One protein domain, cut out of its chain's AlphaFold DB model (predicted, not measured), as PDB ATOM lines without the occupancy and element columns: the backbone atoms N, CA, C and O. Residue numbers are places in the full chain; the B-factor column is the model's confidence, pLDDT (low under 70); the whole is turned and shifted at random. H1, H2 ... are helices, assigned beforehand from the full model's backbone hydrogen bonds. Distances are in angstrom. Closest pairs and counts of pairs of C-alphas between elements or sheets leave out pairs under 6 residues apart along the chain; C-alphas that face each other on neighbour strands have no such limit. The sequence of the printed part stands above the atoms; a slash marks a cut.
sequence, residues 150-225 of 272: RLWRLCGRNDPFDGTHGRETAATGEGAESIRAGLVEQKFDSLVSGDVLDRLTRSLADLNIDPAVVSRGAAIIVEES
ATOM      1  N   ARG A 150     218.678 199.404 324.448       94.94
ATOM      2  CA  ARG A 150     218.021 198.350 323.670       94.94
ATOM      3  C   ARG A 150     216.720 197.916 324.334       94.94
ATOM      4  O   ARG A 150     215.731 197.729 323.627       94.94
ATOM      5  N   LEU A 151     216.716 197.764 325.659       95.00
ATOM      6  CA  LEU A 151     215.528 197.385 326.417       95.00
ATOM      7  C   LEU A 151     214.455 198.471 326.320       95.00
ATOM      8  O   LEU A 151     213.309 198.152 326.007       95.00
ATOM      9  N   TRP A 152     214.838 199.740 326.458       89.88
ATOM     10  CA  TRP A 152     213.960 200.884 326.209       89.88
ATOM     11  C   TRP A 152     213.253 200.805 324.858       89.88
ATOM     12  O   TRP A 152     212.029 200.894 324.769       89.88
ATOM     13  N   ARG A 153     214.021 200.569 323.792       90.25
ATOM     14  CA  ARG A 153     213.488 200.464 322.427       90.25
ATOM     15  C   ARG A 153     212.593 199.248 322.228       90.25
ATOM     16  O   ARG A 153     211.673 199.307 321.421       90.25
ATOM     17  N   LEU A 154     212.877 198.142 322.914       90.50
ATOM     18  CA  LEU A 154     212.025 196.954 322.885       90.50
ATOM     19  C   LEU A 154     210.705 197.187 323.621       90.50
ATOM     20  O   LEU A 154     209.682 196.728 323.136       90.50
ATOM     21  N   CYS A 155     210.711 197.943 324.720       87.19
ATOM     22  CA  CYS A 155     209.492 198.284 325.453       87.19
ATOM     23  C   CYS A 155     208.619 199.305 324.708       87.19
ATOM     24  O   CYS A 155     207.401 199.271 324.822       87.19
ATOM     25  N   GLY A 156     209.232 200.208 323.933       73.69
ATOM     26  CA  GLY A 156     208.522 201.184 323.099       73.69
ATOM     27  C   GLY A 156     208.073 200.655 321.730       73.69
ATOM     28  O   GLY A 156     207.425 201.379 320.974       73.69
ATOM     29  N   ARG A 157     208.430 199.414 321.368       65.38
ATOM     30  CA  ARG A 157     207.940 198.770 320.147       65.38
ATOM     31  C   ARG A 157     206.525 198.258 320.400       65.38
ATOM     32  O   ARG A 157     206.355 197.268 321.093       65.38
ATOM     33  N   ASN A 158     205.531 198.875 319.764       44.44
ATOM     34  CA  ASN A 158     204.274 198.187 319.467       44.44
ATOM     35  C   ASN A 158     204.587 197.050 318.475       44.44
ATOM     36  O   ASN A 158     204.577 197.263 317.260       44.44
ATOM     37  N   ASP A 159     204.957 195.872 318.975       41.84
ATOM     38  CA  ASP A 159     205.067 194.661 318.163       41.84
ATOM     39  C   ASP A 159     203.642 194.200 317.773       41.84
ATOM     40  O   ASP A 159     202.755 194.199 318.626       41.84
ATOM     41  N   PRO A 160     203.367 193.799 316.516       35.41
ATOM     42  CA  PRO A 160     202.076 193.220 316.128       35.41
ATOM     43  C   PRO A 160     201.659 191.973 316.930       35.41
ATOM     44  O   PRO A 160     200.488 191.597 316.887       35.41
ATOM     45  N   PHE A 161     202.589 191.322 317.641       33.22
ATOM     46  CA  PHE A 161     202.291 190.233 318.576       33.22
ATOM     47  C   PHE A 161     201.820 190.707 319.963       33.22
ATOM     48  O   PHE A 161     201.270 189.900 320.714       33.22
ATOM     49  N   ASP A 162     201.976 191.990 320.298       41.12
ATOM     50  CA  ASP A 162     201.495 192.579 321.549       41.12
ATOM     51  C   ASP A 162     200.041 193.050 321.371       41.12
ATOM     52  O   ASP A 162     199.717 194.231 321.234       41.12
ATOM     53  N   GLY A 163     199.130 192.075 321.332       30.25
ATOM     54  CA  GLY A 163     197.698 192.329 321.407       30.25
ATOM     55  C   GLY A 163     197.338 193.066 322.700       30.25
ATOM     56  O   GLY A 163     197.534 192.535 323.786       30.25
ATOM     57  N   THR A 164     196.811 194.286 322.546       37.09
ATOM     58  CA  THR A 164     195.893 195.017 323.443       37.09
ATOM     59  C   THR A 164     195.993 194.735 324.950       37.09
ATOM     60  O   THR A 164     195.493 193.714 325.409       37.09
ATOM     61  N   HIS A 165     196.489 195.707 325.727       34.75
ATOM     62  CA  HIS A 165     195.773 196.401 326.820       34.75
ATOM     63  C   HIS A 165     196.764 197.162 327.720       34.75
ATOM     64  O   HIS A 165     197.546 196.558 328.438       34.75
ATOM     65  N   GLY A 166     196.668 198.492 327.748       33.34
ATOM     66  CA  GLY A 166     197.338 199.331 328.741       33.34
ATOM     67  C   GLY A 166     196.449 200.518 329.075       33.34
ATOM     68  O   GLY A 166     196.447 201.516 328.363       33.34
ATOM     69  N   ARG A 167     195.609 200.355 330.099       38.19
ATOM     70  CA  ARG A 167     194.763 201.407 330.671       38.19
ATOM     71  C   ARG A 167     195.608 202.152 331.702       38.19
ATOM     72  O   ARG A 167     196.260 201.503 332.509       38.19
ATOM     73  N   GLU A 168     195.585 203.481 331.657       40.62
ATOM     74  CA  GLU A 168     196.299 204.361 332.588       40.62
ATOM     75  C   GLU A 168     196.001 203.990 334.050       40.62
ATOM     76  O   GLU A 168     194.869 204.114 334.525       40.62
ATOM     77  N   THR A 169     197.030 203.553 334.769       41.69
ATOM     78  CA  THR A 169     197.046 203.471 336.231       41.69
ATOM     79  C   THR A 169     198.276 204.210 336.725       41.69
ATOM     80  O   THR A 169     199.358 204.020 336.184       41.69
ATOM     81  N   ALA A 170     198.091 205.073 337.722       41.25
ATOM     82  CA  ALA A 170     199.171 205.811 338.364       41.25
ATOM     83  C   ALA A 170     200.242 204.854 338.912       41.25
ATOM     84  O   ALA A 170     199.897 203.838 339.517       41.25
ATOM     85  N   ALA A 171     201.516 205.208 338.730       46.75
ATOM     86  CA  ALA A 171     202.656 204.449 339.226       46.75
ATOM     87  C   ALA A 171     202.570 204.285 340.753       46.75
ATOM     88  O   ALA A 171     202.803 205.222 341.519       46.75
ATOM     89  N   THR A 172     202.208 203.087 341.209       51.41
ATOM     90  CA  THR A 172     202.397 202.655 342.594       51.41
ATOM     91  C   THR A 172     203.811 202.083 342.739       51.41
ATOM     92  O   THR A 172     204.386 201.569 341.779       51.41
ATOM     93  N   GLY A 173     204.390 202.137 343.945       60.66
ATOM     94  CA  GLY A 173     205.708 201.541 344.226       60.66
ATOM     95  C   GLY A 173     205.811 200.045 343.877       60.66
ATOM     96  O   GLY A 173     206.907 199.553 343.617       60.66
ATOM     97  N   GLU A 174     204.674 199.351 343.779       72.12
ATOM     98  CA  GLU A 174     204.558 197.951 343.348       72.12
ATOM     99  C   GLU A 174     205.000 197.733 341.888       72.12
ATOM    100  O   GLU A 174     205.561 196.688 341.561       72.12
ATOM    101  N   GLY A 175     204.810 198.724 341.005       82.19
ATOM    102  CA  GLY A 175     205.207 198.623 339.596       82.19
ATOM    103  C   GLY A 175     206.726 198.567 339.416       82.19
ATOM    104  O   GLY A 175     207.240 197.729 338.676       82.19
ATOM    105  N   ALA A 176     207.459 199.406 340.153       88.50
ATOM    106  CA  ALA A 176     208.921 199.407 340.134       88.50
ATOM    107  C   ALA A 176     209.504 198.110 340.718       88.50
ATOM    108  O   ALA A 176     210.456 197.562 340.163       88.50
ATOM    109  N   GLU A 177     208.924 197.588 341.801       92.69
ATOM    110  CA  GLU A 177     209.354 196.316 342.389       92.69
ATOM    111  C   GLU A 177     209.112 195.139 341.431       92.69
ATOM    112  O   GLU A 177     210.016 194.328 341.219       92.69
ATOM    113  N   SER A 178     207.946 195.094 340.776       93.62
ATOM    114  CA  SER A 178     207.619 194.072 339.776       93.62
ATOM    115  C   SER A 178     208.559 194.117 338.565       93.62
ATOM    116  O   SER A 178     209.094 193.080 338.166       93.62
ATOM    117  N   ILE A 179     208.835 195.310 338.023       94.88
ATOM    118  CA  ILE A 179     209.810 195.495 336.936       94.88
ATOM    119  C   ILE A 179     211.190 194.994 337.367       94.88
ATOM    120  O   ILE A 179     211.825 194.227 336.641       94.88
ATOM    121  N   ARG A 180     211.657 195.394 338.556       96.12
ATOM    122  CA  ARG A 180     212.974 194.997 339.062       96.12
ATOM    123  C   ARG A 180     213.081 193.485 339.223       96.12
ATOM    124  O   ARG A 180     214.080 192.903 338.806       96.12
ATOM    125  N   ALA A 181     212.059 192.860 339.803       95.88
ATOM    126  CA  ALA A 181     212.000 191.416 339.984       95.88
ATOM    127  C   ALA A 181     212.071 190.683 338.637       95.88
ATOM    128  O   ALA A 181     212.892 189.779 338.490       95.88
ATOM    129  N   GLY A 182     211.301 191.126 337.638       95.81
ATOM    130  CA  GLY A 182     211.335 190.554 336.291       95.81
ATOM    131  C   GLY A 182     212.702 190.694 335.613       95.81
ATOM    132  O   GLY A 182     213.214 189.735 335.039       95.81
ATOM    133  N   LEU A 183     213.354 191.856 335.728       97.06
ATOM    134  CA  LEU A 183     214.702 192.068 335.180       97.06
ATOM    135  C   LEU A 183     215.747 191.135 335.808       97.06
ATOM    136  O   LEU A 183     216.559 190.556 335.083       97.06
ATOM    137  N   VAL A 184     215.711 190.965 337.131       97.12
ATOM    138  CA  VAL A 184     216.608 190.053 337.861       97.12
ATOM    139  C   VAL A 184     216.305 188.592 337.528       97.12
ATOM    140  O   VAL A 184     217.224 187.811 337.297       97.12
ATOM    141  N   GLU A 185     215.030 188.208 337.431       97.31
ATOM    142  CA  GLU A 185     214.628 186.856 337.029       97.31
ATOM    143  C   GLU A 185     215.191 186.493 335.647       97.31
ATOM    144  O   GLU A 185     215.731 185.400 335.449       97.31
ATOM    145  N   GLN A 186     215.146 187.436 334.702       97.38
ATOM    146  CA  GLN A 186     215.737 187.258 333.375       97.38
ATOM    147  C   GLN A 186     217.267 187.375 333.358       97.38
ATOM    148  O   GLN A 186     217.869 187.143 332.311       97.38
ATOM    149  N   LYS A 187     217.914 187.667 334.495       97.75
ATOM    150  CA  LYS A 187     219.364 187.882 334.651       97.75
ATOM    151  C   LYS A 187     219.903 189.107 333.908       97.75
ATOM    152  O   LYS A 187     221.062 189.124 333.484       97.75
ATOM    153  N   PHE A 188     219.069 190.122 333.695       97.44
ATOM    154  CA  PHE A 188     219.475 191.349 333.006       97.44
ATOM    155  C   PHE A 188     220.493 192.165 333.818       97.44
ATOM    156  O   PHE A 188     221.346 192.841 333.248       97.44
ATOM    157  N   ASP A 189     220.461 192.033 335.142       96.88
ATOM    158  CA  ASP A 189     221.425 192.588 336.095       96.88
ATOM    159  C   ASP A 189     222.868 192.095 335.873       96.88
ATOM    160  O   ASP A 189     223.811 192.751 336.300       96.88
ATOM    161  N   SER A 190     223.066 190.991 335.146       96.69
ATOM    162  CA  SER A 190     224.403 190.552 334.719       96.69
ATOM    163  C   SER A 190     225.003 191.377 333.573       96.69
ATOM    164  O   SER A 190     226.199 191.268 333.310       96.69
ATOM    165  N   LEU A 191     224.192 192.188 332.881       96.00
ATOM    166  CA  LEU A 191     224.597 192.960 331.699       96.00
ATOM    167  C   LEU A 191     224.761 194.458 331.969       96.00
ATOM    168  O   LEU A 191     225.295 195.171 331.123       96.00
ATOM    169  N   VAL A 192     224.284 194.947 333.113       96.19
ATOM    170  CA  VAL A 192     224.300 196.367 333.476       96.19
ATOM    171  C   VAL A 192     224.729 196.538 334.929       96.19
ATOM    172  O   VAL A 192     224.583 195.637 335.747       96.19
ATOM    173  N   SER A 193     225.248 197.714 335.279       96.50
ATOM    174  CA  SER A 193     225.542 198.027 336.684       96.50
ATOM    175  C   SER A 193     224.261 198.177 337.518       96.50
ATOM    176  O   SER A 193     223.206 198.533 336.986       96.50
ATOM    177  N   GLY A 194     224.363 197.982 338.839       94.62
ATOM    178  CA  GLY A 194     223.235 198.167 339.764       94.62
ATOM    179  C   GLY A 194     222.608 199.564 339.677       94.62
ATOM    180  O   GLY A 194     221.389 199.687 339.592       94.62
ATOM    181  N   ASP A 195     223.429 200.611 339.563       95.06
ATOM    182  CA  ASP A 195     222.939 201.987 339.417       95.06
ATOM    183  C   ASP A 195     222.164 202.204 338.108       95.06
ATOM    184  O   ASP A 195     221.188 202.957 338.076       95.06
ATOM    185  N   VAL A 196     222.598 201.570 337.012       94.25
ATOM    186  CA  VAL A 196     221.875 201.601 335.729       94.25
ATOM    187  C   VAL A 196     220.549 200.863 335.863       94.25
ATOM    188  O   VAL A 196     219.521 201.403 335.457       94.25
ATOM    189  N   LEU A 197     220.547 199.679 336.481       95.56
ATOM    190  CA  LEU A 197     219.343 198.878 336.701       95.56
ATOM    191  C   LEU A 197     218.293 199.635 337.526       95.56
ATOM    192  O   LEU A 197     217.124 199.683 337.143       95.56
ATOM    193  N   ASP A 198     218.701 200.271 338.624       93.88
ATOM    194  CA  ASP A 198     217.792 201.009 339.503       93.88
ATOM    195  C   ASP A 198     217.279 202.306 338.847       93.88
ATOM    196  O   ASP A 198     216.131 202.704 339.069       93.88
ATOM    197  N   ARG A 199     218.087 202.983 338.014       92.94
ATOM    198  CA  ARG A 199     217.611 204.120 337.197       92.94
ATOM    199  C   ARG A 199     216.614 203.673 336.130       92.94
ATOM    200  O   ARG A 199     215.574 204.314 335.975       92.94
ATOM    201  N   LEU A 200     216.924 202.594 335.415       92.69
ATOM    202  CA  LEU A 200     216.085 202.050 334.350       92.69
ATOM    203  C   LEU A 200     214.732 201.590 334.897       92.69
ATOM    204  O   LEU A 200     213.698 201.973 334.361       92.69
ATOM    205  N   THR A 201     214.746 200.847 336.003       93.94
ATOM    206  CA  THR A 201     213.541 200.365 336.696       93.94
ATOM    207  C   THR A 201     212.612 201.519 337.056       93.94
ATOM    208  O   THR A 201     211.435 201.486 336.709       93.94
ATOM    209  N   ARG A 202     213.143 202.561 337.714       90.94
ATOM    210  CA  ARG A 202     212.352 203.745 338.084       90.94
ATOM    211  C   ARG A 202     211.761 204.426 336.860       90.94
ATOM    212  O   ARG A 202     210.570 204.683 336.825       90.94
ATOM    213  N   SER A 203     212.573 204.629 335.830       89.81
ATOM    214  CA  SER A 203     212.138 205.325 334.621       89.81
ATOM    215  C   SER A 203     211.059 204.548 333.846       89.81
ATOM    216  O   SER A 203     210.122 205.149 333.330       89.81
ATOM    217  N   LEU A 204     211.152 203.214 333.777       90.06
ATOM    218  CA  LEU A 204     210.122 202.364 333.164       90.06
ATOM    219  C   LEU A 204     208.825 202.356 333.988       90.06
ATOM    220  O   LEU A 204     207.738 202.383 333.412       90.06
ATOM    221  N   ALA A 205     208.937 202.354 335.321       89.88
ATOM    222  CA  ALA A 205     207.789 202.430 336.221       89.88
ATOM    223  C   ALA A 205     207.078 203.790 336.132       89.88
ATOM    224  O   ALA A 205     205.855 203.826 336.048       89.88
ATOM    225  N   ASP A 206     207.832 204.892 336.068       86.62
ATOM    226  CA  ASP A 206     207.295 206.253 335.925       86.62
ATOM    227  C   ASP A 206     206.494 206.422 334.621       86.62
ATOM    228  O   ASP A 206     205.534 207.190 334.564       86.62
ATOM    229  N   LEU A 207     206.857 205.670 333.575       86.06
ATOM    230  CA  LEU A 207     206.130 205.617 332.304       86.06
ATOM    231  C   LEU A 207     205.013 204.562 332.268       86.06
ATOM    232  O   LEU A 207     204.385 204.388 331.224       86.06
ATOM    233  N   ASN A 208     204.745 203.872 333.381       87.44
ATOM    234  CA  ASN A 208     203.754 202.799 333.497       87.44
ATOM    235  C   ASN A 208     203.916 201.703 332.429       87.44
ATOM    236  O   ASN A 208     202.929 201.186 331.900       87.44
ATOM    237  N   ILE A 209     205.159 201.355 332.085       88.12
ATOM    238  CA  ILE A 209     205.425 200.242 331.171       88.12
ATOM    239  C   ILE A 209     205.049 198.929 331.863       88.12
ATOM    240  O   ILE A 209     205.443 198.684 333.002       88.12
ATOM    241  N   ASP A 210     204.317 198.067 331.156       90.25
ATOM    242  CA  ASP A 210     203.935 196.743 331.650       90.25
ATOM    243  C   ASP A 210     205.185 195.907 332.027       90.25
ATOM    244  O   ASP A 210     206.030 195.642 331.157       90.25
ATOM    245  N   PRO A 211     205.313 195.434 333.286       92.06
ATOM    246  CA  PRO A 211     206.415 194.574 333.717       92.06
ATOM    247  C   PRO A 211     206.614 193.327 332.844       92.06
ATOM    248  O   PRO A 211     207.746 192.855 332.674       92.06
ATOM    249  N   ALA A 212     205.541 192.792 332.253       91.06
ATOM    250  CA  ALA A 212     205.628 191.640 331.366       91.06
ATOM    251  C   ALA A 212     206.310 191.999 330.035       91.06
ATOM    252  O   ALA A 212     207.081 191.190 329.513       91.06
ATOM    253  N   VAL A 213     206.072 193.202 329.494       91.62
ATOM    254  CA  VAL A 213     206.759 193.715 328.292       91.62
ATOM    255  C   VAL A 213     208.250 193.884 328.578       91.62
ATOM    256  O   VAL A 213     209.083 193.388 327.814       91.62
ATOM    257  N   VAL A 214     208.591 194.497 329.716       94.50
ATOM    258  CA  VAL A 214     209.986 194.662 330.152       94.50
ATOM    259  C   VAL A 214     210.683 193.307 330.279       94.50
ATOM    260  O   VAL A 214     211.763 193.110 329.720       94.50
ATOM    261  N   SER A 215     210.046 192.342 330.945       95.12
ATOM    262  CA  SER A 215     210.609 190.999 331.133       95.12
ATOM    263  C   SER A 215     210.832 190.276 329.801       95.12
ATOM    264  O   SER A 215     211.894 189.691 329.590       95.12
ATOM    265  N   ARG A 216     209.890 190.365 328.848       93.81
ATOM    266  CA  ARG A 216     210.071 189.795 327.497       93.81
ATOM    267  C   ARG A 216     211.243 190.445 326.758       93.81
ATOM    268  O   ARG A 216     212.055 189.736 326.160       93.81
ATOM    269  N   GLY A 217     211.356 191.772 326.814       95.19
ATOM    270  CA  GLY A 217     212.467 192.513 326.213       95.19
ATOM    271  C   GLY A 217     213.823 192.120 326.806       95.19
ATOM    272  O   GLY A 217     214.777 191.864 326.067       95.19
ATOM    273  N   ALA A 218     213.897 191.999 328.131       96.94
ATOM    274  CA  ALA A 218     215.098 191.582 328.846       96.94
ATOM    275  C   ALA A 218     215.519 190.152 328.484       96.94
ATOM    276  O   ALA A 218     216.692 189.920 328.188       96.94
ATOM    277  N   ALA A 219     214.562 189.221 328.408       95.69
ATOM    278  CA  ALA A 219     214.815 187.842 327.994       95.69
ATOM    279  C   ALA A 219     215.461 187.766 326.598       95.69
ATOM    280  O   ALA A 219     216.398 186.998 326.394       95.69
ATOM    281  N   ILE A 220     215.012 188.595 325.645       93.56
ATOM    282  CA  ILE A 220     215.615 188.678 324.302       93.56
ATOM    283  C   ILE A 220     217.074 189.138 324.388       93.56
ATOM    284  O   ILE A 220     217.944 188.550 323.747       93.56
ATOM    285  N   ILE A 221     217.352 190.194 325.157       95.81
ATOM    286  CA  ILE A 221     218.699 190.770 325.258       95.81
ATOM    287  C   ILE A 221     219.670 189.792 325.925       95.81
ATOM    288  O   ILE A 221     220.776 189.601 325.416       95.81
ATOM    289  N   VAL A 222     219.250 189.150 327.017       96.69
ATOM    290  CA  VAL A 222     220.063 188.166 327.748       96.69
ATOM    291  C   VAL A 222     220.297 186.908 326.920       96.69
ATOM    292  O   VAL A 222     221.397 186.364 326.914       96.69
ATOM    293  N   GLU A 223     219.297 186.437 326.180       93.44
ATOM    294  CA  GLU A 223     219.493 185.276 325.315       93.44
ATOM    295  C   GLU A 223     220.457 185.583 324.158       93.44
ATOM    296  O   GLU A 223     221.268 184.738 323.775       93.44
ATOM    297  N   GLU A 224     220.427 186.805 323.620       93.88
ATOM    298  CA  GLU A 224     221.388 187.235 322.604       93.88
ATOM    299  C   GLU A 224     222.816 187.338 323.151       93.88
ATOM    300  O   GLU A 224     223.736 186.909 322.455       93.88
ATOM    301  N   SER A 225     223.016 187.837 324.376       94.62
ATOM    302  CA  SER A 225     224.359 187.972 324.966       94.62
ATOM    303  C   SER A 225     225.032 186.631 325.270       94.62
ATOM    304  O   SER A 225     226.255 186.549 325.290       94.62
TER     305      SER A 225
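This is residues 150 to 225 of the 272 residues of an uncharacterized protein of alpha proteobacterium BAL199 (UniProt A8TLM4). Three longer helices and one short one gather into a small helical cluster: H2 packs on both H3 and H4, which stand near each other, and the short H1 packs on H4. H1 and H3 end, and H2 and H4 begin, toward the same end of the cluster, and there a wide loop, residues 156 to 172, swings from H1 round to H2. The printed part has 76 residues with four named helices, in the order H1, H2, H3, H4, and no named strand; its class is all helix. It is compact, with a radius of gyration of the C-alphas of 11.8 A, and the C-alphas span 32 by 29 by 17 A.

H1 is residues 150 to 155, 8.7 A from first to last C-alpha, and begins at C-alpha 150 at (218.021, 198.350, 323.670). After residues 156 to 172, H2 is residues 173 to 185, 18.6 A long, with C-alpha 173 at (205.708, 201.541, 344.226). H3 is residues 194 to 206, 18.3 A long. H4, the longest helix with 15 residues, is residues 211 to 225, 21.0 A long, and ends at C-alpha 225 at (224.359, 187.972, 324.966).

H1 touches H4 at a shallow tilt of 32 degrees, opposite ways; their closest C-alphas, those of Leu 154 and Gly 217, are 5.6 A apart. H4 touches H2 at a shallow tilt of 24 degrees, the same way, with the C-alphas of Ile 179 and Pro 211 closest at 4.8 A. H2 touches H3 with residues 175 to 180 alone, at a steep tilt of 47 degrees, opposite ways; the closest C-alphas, those of Ala 176 and Ala 205, are 5.1 A apart. H1 and H3 are near each other, with 6 pairs of C-alphas within 10 A. H3 and H4 are near each other too, with 5 such pairs and a closest distance of 8.3 A. H1 and H2 are apart. In H1, H2, H3 and H4 every O i to N i+4 pair is within hydrogen-bond range.

The two C-alphas farthest apart, those of Ala 170 and Ser 225, are 33.6 A apart, while the first and last printed C-alphas, those of Arg 150 and Ser 225, are 12.2 A apart. The printed part has no cut. The link from H1 to H2, 17 residues, is long; that from H2 to H3, 8 residues, is short, and that from H3 to H4, 4 residues, is tight. The mean pLDDT of the printed part is 81.4, and residues 157 to 173, of which 173 belongs to H2, are under 70.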